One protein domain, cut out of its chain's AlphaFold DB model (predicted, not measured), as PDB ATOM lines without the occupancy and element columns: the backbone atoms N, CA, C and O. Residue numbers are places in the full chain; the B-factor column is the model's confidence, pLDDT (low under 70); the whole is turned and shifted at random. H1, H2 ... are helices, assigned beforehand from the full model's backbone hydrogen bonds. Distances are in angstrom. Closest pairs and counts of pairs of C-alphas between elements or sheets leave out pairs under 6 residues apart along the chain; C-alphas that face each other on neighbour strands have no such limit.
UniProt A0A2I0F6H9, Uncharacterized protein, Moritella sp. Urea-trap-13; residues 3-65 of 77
ATOM      1  N   GLY A   3     -19.909   5.541 -41.539       52.09
ATOM      2  CA  GLY A   3     -18.945   5.842 -40.471       52.09
ATOM      3  C   GLY A   3     -17.783   6.777 -40.839       52.09
ATOM      4  O   GLY A   3     -17.065   7.206 -39.943       52.09
ATOM      5  N   LYS A   4     -17.555   7.081 -42.128       51.53
ATOM      6  CA  LYS A   4     -16.449   7.970 -42.551       51.53
ATOM      7  C   LYS A   4     -16.824   9.456 -42.493       51.53
ATOM      8  O   LYS A   4     -16.028  10.254 -42.015       51.53
ATOM      9  N   LEU A   5     -18.050   9.802 -42.888       51.88
ATOM     10  CA  LEU A   5     -18.520  11.193 -42.939       51.88
ATOM     11  C   LEU A   5     -18.691  11.813 -41.541       51.88
ATOM     12  O   LEU A   5     -18.402  12.992 -41.352       51.88
ATOM     13  N   ASP A   6     -19.100  11.014 -40.550       51.88
ATOM     14  CA  ASP A   6     -19.239  11.463 -39.156       51.88
ATOM     15  C   ASP A   6     -17.895  11.807 -38.500       51.88
ATOM     16  O   ASP A   6     -17.828  12.645 -37.597       51.88
ATOM     17  N   ARG A   7     -16.812  11.163 -38.950       51.25
ATOM     18  CA  ARG A   7     -15.468  11.402 -38.428       51.25
ATOM     19  C   ARG A   7     -14.875  12.681 -39.017       51.25
ATOM     20  O   ARG A   7     -14.468  13.549 -38.254       51.25
ATOM     21  N   GLU A   8     -14.968  12.864 -40.333       50.47
ATOM     22  CA  GLU A   8     -14.501  14.080 -41.019       50.47
ATOM     23  C   GLU A   8     -15.249  15.348 -40.552       50.47
ATOM     24  O   GLU A   8     -14.637  16.400 -40.359       50.47
ATOM     25  N   GLN A   9     -16.563  15.264 -40.291       52.12
ATOM     26  CA  GLN A   9     -17.326  16.395 -39.739       52.12
ATOM     27  C   GLN A   9     -16.956  16.725 -38.290       52.12
ATOM     28  O   GLN A   9     -16.911  17.902 -37.927       52.12
ATOM     29  N   ARG A  10     -16.677  15.718 -37.453       52.12
ATOM     30  CA  ARG A  10     -16.215  15.947 -36.073       52.12
ATOM     31  C   ARG A  10     -14.811  16.543 -36.032       52.12
ATOM     32  O   ARG A  10     -14.583  17.460 -35.247       52.12
ATOM     33  N   GLU A  11     -13.915  16.068 -36.891       53.38
ATOM     34  CA  GLU A  11     -12.542  16.573 -37.034       53.38
ATOM     35  C   GLU A  11     -12.531  18.035 -37.510       53.38
ATOM     36  O   GLU A  11     -11.891  18.892 -36.897       53.38
ATOM     37  N   SER A  12     -13.343  18.363 -38.518       55.62
ATOM     38  CA  SER A  12     -13.520  19.739 -39.001       55.62
ATOM     39  C   SER A  12     -14.187  20.654 -37.956       55.62
ATOM     40  O   SER A  12     -13.777  21.801 -37.751       55.62
ATOM     41  N   GLY A  13     -15.182  20.141 -37.225       58.22
ATOM     42  CA  GLY A  13     -15.902  20.881 -36.187       58.22
ATOM     43  C   GLY A  13     -15.035  21.245 -34.977       58.22
ATOM     44  O   GLY A  13     -15.052  22.398 -34.545       58.22
ATOM     45  N   ALA A  14     -14.243  20.302 -34.456       58.66
ATOM     46  CA  ALA A  14     -13.347  20.542 -33.321       58.66
ATOM     47  C   ALA A  14     -12.278  21.598 -33.652       58.66
ATOM     48  O   ALA A  14     -12.093  22.550 -32.889       58.66
ATOM     49  N   ASN A  15     -11.672  21.509 -34.842       64.19
ATOM     50  CA  ASN A  15     -10.730  22.518 -35.324       64.19
ATOM     51  C   ASN A  15     -11.389  23.894 -35.501       64.19
ATOM     52  O   ASN A  15     -10.765  24.917 -35.216       64.19
ATOM     53  N   THR A  16     -12.668  23.945 -35.883       72.44
ATOM     54  CA  THR A  16     -13.418  25.207 -36.001       72.44
ATOM     55  C   THR A  16     -13.672  25.857 -34.637       72.44
ATOM     56  O   THR A  16     -13.549  27.079 -34.509       72.44
ATOM     57  N   VAL A  17     -13.988  25.071 -33.603       78.25
ATOM     58  CA  VAL A  17     -14.204  25.591 -32.241       78.25
ATOM     59  C   VAL A  17     -12.901  26.127 -31.650       78.25
ATOM     60  O   VAL A  17     -12.886  27.255 -31.160       78.25
ATOM     61  N   ILE A  18     -11.799  25.375 -31.747       78.69
ATOM     62  CA  ILE A  18     -10.491  25.796 -31.215       78.69
ATOM     63  C   ILE A  18      -9.968  27.030 -31.959       78.69
ATOM     64  O   ILE A  18      -9.556  28.002 -31.326       78.69
ATOM     65  N   SER A  19     -10.099  27.067 -33.287       77.94
ATOM     66  CA  SER A  19      -9.739  28.247 -34.084       77.94
ATOM     67  C   SER A  19     -10.587  29.473 -33.724       77.94
ATOM     68  O   SER A  19     -10.077  30.594 -33.661       77.94
ATOM     69  N   SER A  20     -11.883  29.281 -33.453       81.88
ATOM     70  CA  SER A  20     -12.773  30.363 -33.017       81.88
ATOM     71  C   SER A  20     -12.399  30.876 -31.625       81.88
ATOM     72  O   SER A  20     -12.360  32.086 -31.421       81.88
ATOM     73  N   LEU A  21     -12.062  29.978 -30.693       81.50
ATOM     74  CA  LEU A  21     -11.587  30.327 -29.351       81.50
ATOM     75  C   LEU A  21     -10.291  31.141 -29.406       81.50
ATOM     76  O   LEU A  21     -10.225  32.202 -28.785       81.50
ATOM     77  N   LEU A  22      -9.305  30.703 -30.195       82.50
ATOM     78  CA  LEU A  22      -8.070  31.457 -30.425       82.50
ATOM     79  C   LEU A  22      -8.380  32.846 -30.980       82.50
ATOM     80  O   LEU A  22      -7.923  33.850 -30.439       82.50
ATOM     81  N   LYS A  23      -9.224  32.937 -32.010       85.75
ATOM     82  CA  LYS A  23      -9.591  34.221 -32.616       85.75
ATOM     83  C   LYS A  23     -10.280  35.165 -31.625       85.75
ATOM     84  O   LYS A  23      -9.966  36.351 -31.608       85.75
ATOM     85  N   THR A  24     -11.201  34.656 -30.807       87.56
ATOM     86  CA  THR A  24     -11.908  35.451 -29.792       87.56
ATOM     87  C   THR A  24     -10.983  35.897 -28.665       87.56
ATOM     88  O   THR A  24     -11.109  37.024 -28.193       87.56
ATOM     89  N   ALA A  25     -10.049  35.045 -28.247       81.56
ATOM     90  CA  ALA A  25      -9.098  35.372 -27.194       81.56
ATOM     91  C   ALA A  25      -7.977  36.314 -27.666       81.56
ATOM     92  O   ALA A  25      -7.348  36.951 -26.831       81.56
ATOM     93  N   GLY A  26      -7.730  36.438 -28.974       84.56
ATOM     94  CA  GLY A  26      -6.573  37.169 -29.507       84.56
ATOM     95  C   GLY A  26      -5.308  36.307 -29.583       84.56
ATOM     96  O   GLY A  26      -4.208  36.789 -29.319       84.56
ATOM     97  N   GLY A  27      -5.476  35.027 -29.912       84.19
ATOM     98  CA  GLY A  27      -4.427  34.012 -29.993       84.19
ATOM     99  C   GLY A  27      -4.004  33.478 -28.624       84.19
ATOM    100  O   GLY A  27      -4.622  33.762 -27.590       84.19
ATOM    101  N   MET A  28      -2.904  32.724 -28.609       81.56
ATOM    102  CA  MET A  28      -2.343  32.163 -27.374       81.56
ATOM    103  C   MET A  28      -1.895  33.233 -26.374       81.56
ATOM    104  O   MET A  28      -1.955  33.005 -25.167       81.56
ATOM    105  N   THR A  29      -1.532  34.431 -26.838       81.94
ATOM    106  CA  THR A  29      -1.199  35.575 -25.975       81.94
ATOM    107  C   THR A  29      -2.370  35.979 -25.081       81.94
ATOM    108  O   THR A  29      -2.190  36.209 -23.885       81.94
ATOM    109  N   GLY A  30      -3.585  36.039 -25.630       81.81
ATOM    110  CA  GLY A  30      -4.765  36.383 -24.843       81.81
ATOM    111  C   GLY A  30      -5.195  35.267 -23.897       81.81
ATOM    112  O   GLY A  30      -5.549  35.539 -22.750       81.81
ATOM    113  N   ILE A  31      -5.075  34.007 -24.326       83.19
ATOM    114  CA  ILE A  31      -5.305  32.849 -23.449       83.19
ATOM    115  C   ILE A  31      -4.306  32.849 -22.286       83.19
ATOM    116  O   ILE A  31      -4.704  32.690 -21.134       83.19
ATOM    117  N   SER A  32      -3.030  33.121 -22.563       77.06
ATOM    118  CA  SER A  32      -1.990  33.278 -21.546       77.06
ATOM    119  C   SER A  32      -2.330  34.385 -20.543       77.06
ATOM    120  O   SER A  32      -2.275  34.169 -19.332       77.06
ATOM    121  N   ALA A  33      -2.784  35.547 -21.022       80.00
ATOM    122  CA  ALA A  33      -3.190  36.647 -20.153       80.00
ATOM    123  C   ALA A  33      -4.358  36.263 -19.223       80.00
ATOM    124  O   ALA A  33      -4.325  36.584 -18.033       80.00
ATOM    125  N   VAL A  34      -5.365  35.547 -19.736       82.38
ATOM    126  CA  VAL A  34      -6.518  35.074 -18.946       82.38
ATOM    127  C   VAL A  34      -6.101  34.037 -17.901       82.38
ATOM    128  O   VAL A  34      -6.530  34.121 -16.749       82.38
ATOM    129  N   LEU A  35      -5.247  33.079 -18.267       80.75
ATOM    130  CA  LEU A  35      -4.734  32.063 -17.341       80.75
ATOM    131  C   LEU A  35      -3.875  32.679 -16.235       80.75
ATOM    132  O   LEU A  35      -4.036  32.319 -15.067       80.75
ATOM    133  N   HIS A  36      -3.028  33.652 -16.578       76.62
ATOM    134  CA  HIS A  36      -2.235  34.408 -15.611       76.62
ATOM    135  C   HIS A  36      -3.131  35.194 -14.638       76.62
ATOM    136  O   HIS A  36      -2.963  35.108 -13.426       76.62
ATOM    137  N   GLN A  37      -4.151  35.905 -15.137       80.12
ATOM    138  CA  GLN A  37      -5.124  36.598 -14.275       80.12
ATOM    139  C   GLN A  37      -5.891  35.639 -13.355       80.12
ATOM    140  O   GLN A  37      -6.255  36.002 -12.236       80.12
ATOM    141  N   SER A  38      -6.111  34.410 -13.815       79.69
ATOM    142  CA  SER A  38      -6.854  33.378 -13.097       79.69
ATOM    143  C   SER A  38      -5.991  32.540 -12.141       79.69
ATOM    144  O   SER A  38      -6.524  31.629 -11.511       79.69
ATOM    145  N   LYS A  39      -4.689  32.845 -11.994       80.88
ATOM    146  CA  LYS A  39      -3.715  32.091 -11.172       80.88
ATOM    147  C   LYS A  39      -3.561  30.623 -11.582       80.88
ATOM    148  O   LYS A  39      -3.331  29.745 -10.752       80.88
ATOM    149  N   PHE A  40      -3.718  30.357 -12.874       80.50
ATOM    150  CA  PHE A  40      -3.481  29.052 -13.480       80.50
ATOM    151  C   PHE A  40      -2.146  29.043 -14.240       80.50
ATOM    152  O   PHE A  40      -2.051  28.492 -15.336       80.50
ATOM    153  N   GLU A  41      -1.089  29.650 -13.681       69.06
ATOM    154  CA  GLU A  41       0.218  29.708 -14.353       69.06
ATOM    155  C   GLU A  41       0.842  28.315 -14.565       69.06
ATOM    156  O   GLU A  41       1.608  28.110 -15.505       69.06
ATOM    157  N   SER A  42       0.480  27.325 -13.742       70.31
ATOM    158  CA  SER A  42       0.933  25.937 -13.910       70.31
ATOM    159  C   SER A  42       0.456  25.301 -15.220       70.31
ATOM    160  O   SER A  42       1.198  24.526 -15.817       70.31
ATOM    161  N   LEU A  43      -0.743  25.662 -15.692       67.75
ATOM    162  CA  LEU A  43      -1.292  25.182 -16.962       67.75
ATOM    163  C   LEU A  43      -0.574  25.809 -18.169       67.75
ATOM    164  O   LEU A  43      -0.405  25.165 -19.203       67.75
ATOM    165  N   LEU A  44      -0.086  27.040 -18.022       66.81
ATOM    166  CA  LEU A  44       0.756  27.714 -19.015       66.81
ATOM    167  C   LEU A  44       2.122  27.037 -19.167       66.81
ATOM    168  O   LEU A  44       2.564  26.776 -20.285       66.81
ATOM    169  N   LEU A  45       2.761  26.709 -18.041       64.31
ATOM    170  CA  LEU A  45       4.067  26.047 -18.019       64.31
ATOM    171  C   LEU A  45       4.024  24.660 -18.674       64.31
ATOM    172  O   LEU A  45       4.950  24.302 -19.395       64.31
ATOM    173  N   SER A  46       2.940  23.898 -18.490       60.12
ATOM    174  CA  SER A  46       2.785  22.591 -19.148       60.12
ATOM    175  C   SER A  46       2.659  22.671 -20.671       60.12
ATOM    176  O   SER A  46       3.004  21.710 -21.350       60.12
ATOM    177  N   VAL A  47       2.182  23.797 -21.210       59.22
ATOM    178  CA  VAL A  47       1.988  23.989 -22.655       59.22
ATOM    179  C   VAL A  47       3.277  24.466 -23.328       59.22
ATOM    180  O   VAL A  47       3.630  23.949 -24.381       59.22
ATOM    181  N   GLN A  48       4.014  25.390 -22.705       59.31
ATOM    182  CA  GLN A  48       5.282  25.906 -23.247       59.31
ATOM    183  C   GLN A  48       6.419  24.876 -23.256       59.31
ATOM    184  O   GLN A  48       7.326  24.978 -24.068       59.31
ATOM    185  N   LEU A  49       6.386  23.875 -22.373       55.56
ATOM    186  CA  LEU A  49       7.417  22.831 -22.317       55.56
ATOM    187  C   LEU A  49       7.234  21.725 -23.372       55.56
ATOM    188  O   LEU A  49       8.039  20.796 -23.408       55.56
ATOM    189  N   ALA A  50       6.163  21.772 -24.174       54.50
ATOM    190  CA  ALA A  50       5.681  20.605 -24.909       54.50
ATOM    191  C   ALA A  50       6.061  20.531 -26.403       54.50
ATOM    192  O   ALA A  50       5.757  19.498 -26.997       54.50
ATOM    193  N   ASP A  51       6.670  21.577 -26.973       55.28
ATOM    194  CA  ASP A  51       7.434  21.663 -28.243       55.28
ATOM    195  C   ASP A  51       7.378  23.126 -28.720       55.28
ATOM    196  O   ASP A  51       6.286  23.695 -28.791       55.28
ATOM    197  N   ASP A  52       8.514  23.719 -29.097       59.84
ATOM    198  CA  ASP A  52       8.557  25.078 -29.676       59.84
ATOM    199  C   ASP A  52       7.963  25.135 -31.102       59.84
ATOM    200  O   ASP A  52       7.617  26.213 -31.588       59.84
ATOM    201  N   ASP A  53       7.801  23.981 -31.761       66.19
ATOM    202  CA  ASP A  53       7.309  23.862 -33.141       66.19
ATOM    203  C   ASP A  53       5.787  23.626 -33.247       66.19
ATOM    204  O   ASP A  53       5.245  23.502 -34.350       66.19
ATOM    205  N   LEU A  54       5.061  23.556 -32.124       68.25
ATOM    206  CA  LEU A  54       3.613  23.323 -32.150       68.25
ATOM    207  C   LEU A  54       2.838  24.576 -32.548       68.25
ATOM    208  O   LEU A  54       3.038  25.667 -32.011       68.25
ATOM    209  N   ASN A  55       1.871  24.398 -33.448       75.38
ATOM    210  CA  ASN A  55       0.959  25.475 -33.813       75.38
ATOM    211  C   ASN A  55      -0.005  25.807 -32.652       75.38
ATOM    212  O   ASN A  55      -0.240  25.016 -31.736       75.38
ATOM    213  N   GLU A  56      -0.604  26.999 -32.700       75.06
ATOM    214  CA  GLU A  56      -1.475  27.503 -31.628       75.06
ATOM    215  C   GLU A  56      -2.708  26.622 -31.354       75.06
ATOM    216  O   GLU A  56      -3.189  26.569 -30.219       75.06
ATOM    217  N   VAL A  57      -3.219  25.921 -32.373       75.88
ATOM    218  CA  VAL A  57      -4.368  25.008 -32.248       75.88
ATOM    219  C   VAL A  57      -3.971  23.781 -31.437       75.88
ATOM    220  O   VAL A  57      -4.697  23.403 -30.518       75.88
ATOM    221  N   ASP A  58      -2.805  23.202 -31.709       76.00
ATOM    222  CA  ASP A  58      -2.289  22.039 -30.988       76.00
ATOM    223  C   ASP A  58      -1.984  22.372 -29.524       76.00
ATOM    224  O   ASP A  58      -2.340  21.611 -28.620       76.00
ATOM    225  N   LEU A  59      -1.391  23.542 -29.271       77.62
ATOM    226  CA  LEU A  59      -1.103  24.025 -27.918       77.62
ATOM    227  C   LEU A  59      -2.384  24.204 -27.093       77.62
ATOM    228  O   LEU A  59      -2.459  23.740 -25.951       77.62
ATOM    229  N   LEU A  60      -3.412  24.835 -27.668       77.62
ATOM    230  CA  LEU A  60      -4.693  25.013 -26.986       77.62
ATOM    231  C   LEU A  60      -5.438  23.683 -26.806       77.62
ATOM    232  O   LEU A  60      -6.051  23.462 -25.764       77.62
ATOM    233  N   SER A  61      -5.356  22.780 -27.781       77.50
ATOM    234  CA  SER A  61      -5.934  21.436 -27.670       77.50
ATOM    235  C   SER A  61      -5.348  20.703 -26.460       77.50
ATOM    236  O   SER A  61      -6.091  20.275 -25.574       77.50
ATOM    237  N   ARG A  62      -4.012  20.681 -26.337       76.31
ATOM    238  CA  ARG A  62      -3.301  20.078 -25.195       76.31
ATOM    239  C   ARG A  62      -3.682  20.720 -23.862       76.31
ATOM    240  O   ARG A  62      -3.932  20.001 -22.898       76.31
ATOM    241  N   LEU A  63      -3.774  22.050 -23.808       76.69
ATOM    242  CA  LEU A  63      -4.206  22.784 -22.613       76.69
ATOM    243  C   LEU A  63      -5.602  22.357 -22.140       76.69
ATOM    244  O   LEU A  63      -5.853  22.242 -20.942       76.69
ATOM    245  N   LEU A  64      -6.512  22.135 -23.085       76.12
ATOM    246  CA  LEU A  64      -7.889  21.732 -22.812       76.12
ATOM    247  C   LEU A  64      -8.028  20.220 -22.560       76.12
ATOM    248  O   LEU A  64      -9.133  19.756 -22.278       76.12
ATOM    249  N   GLY A  65      -6.937  19.450 -22.652       72.44
ATOM    250  CA  GLY A  65      -6.965  17.988 -22.561       72.44
ATOM    251  C   GLY A  65      -7.678  17.330 -23.746       72.44
ATOM    252  O   GLY A  65      -8.218  16.235 -23.612       72.44
TER     253      GLY A  65
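Overview. This is residues 3 to 65 of the 77 residues of an uncharacterized protein of Moritella sp. Urea-trap-13 (UniProt A0A2I0F6H9). One long helix, H1, runs into a small head of three short helices, H2, H3 and H4, and residues 3 to 13 stick out from the rest as an arm. In the head, H2 and H3 make a helical hairpin, and H4 folds back across the later part of H1, with contacts to H2 and H3 as well. The printed part has 63 residues with four named helices, in the order H1, H2, H3, H4, and no named strand; the class is all helix. The whole is only just loose, close to compact, with a radius of gyration of the C-alphas of 13.2 A, and its elongated outline spans 42 by 23 by 18 A.

Along the chain. H1, residues 5 to 25, is the longest helix; it begins at C-alpha 5, (-18.520, 11.193, -42.939), and measures 30.4 A from first to last C-alpha. H2, residues 27 to 37, measures 15.9 A and ends at C-alpha 37, (-5.124, 36.598, -14.275). H3, residues 41 to 48, measures 10.9 A. H4, residues 56 to 63, measures 10.5 A and ends at C-alpha 63, (-4.206, 22.784, -22.613).

Arrangement. H1 touches H4 with residues 15 to 22 alone; their closest C-alphas, those of Ile 18 and Val 57, are 6.3 A apart, and the two lines are about perpendicular at 84 degrees. H1 and H2 only just touch, with 3 pairs of C-alphas within 8 A, and only at the corner by their link; the closest C-alphas are those of Ala 25 and Ile 31, 5.9 A apart. H2 and H3 form a helical hairpin and touch at a shallow tilt of 25 degrees, opposite ways, with the C-alphas of Leu 35 and Glu 41 closest at 6.2 A. H3 touches H4 at a steep tilt of 49 degrees, opposite ways; the closest C-alphas, those of Val 47 and Leu 59, are 6.1 A apart. H2 and H4 only just touch, with 3 pairs of C-alphas within 8 A, the closest being Met 28 and Glu 56 at 6.4 A. H1 and H3 are apart. In H1, H2 and H4 every O i to N i+4 pair is within hydrogen-bond range; in H3, 3 of 4 are.

Size, cuts and confidence. The two C-alphas farthest apart, those of Gly 3 and Gln 37, are 42.7 A apart. Residues 3 to 13, of which 5 to 13 belong to H1, stand free; without them the body of 52 residues spans 27 by 22 by 17 A. The printed part has no cut. The links H1 to H2 and H2 to H3 are tight, and the link H3 to H4, of 7 residues, is short. The mean pLDDT of the printed part is 70.5, and residues 3 to 15, 41 and 43 to 54 are under 70.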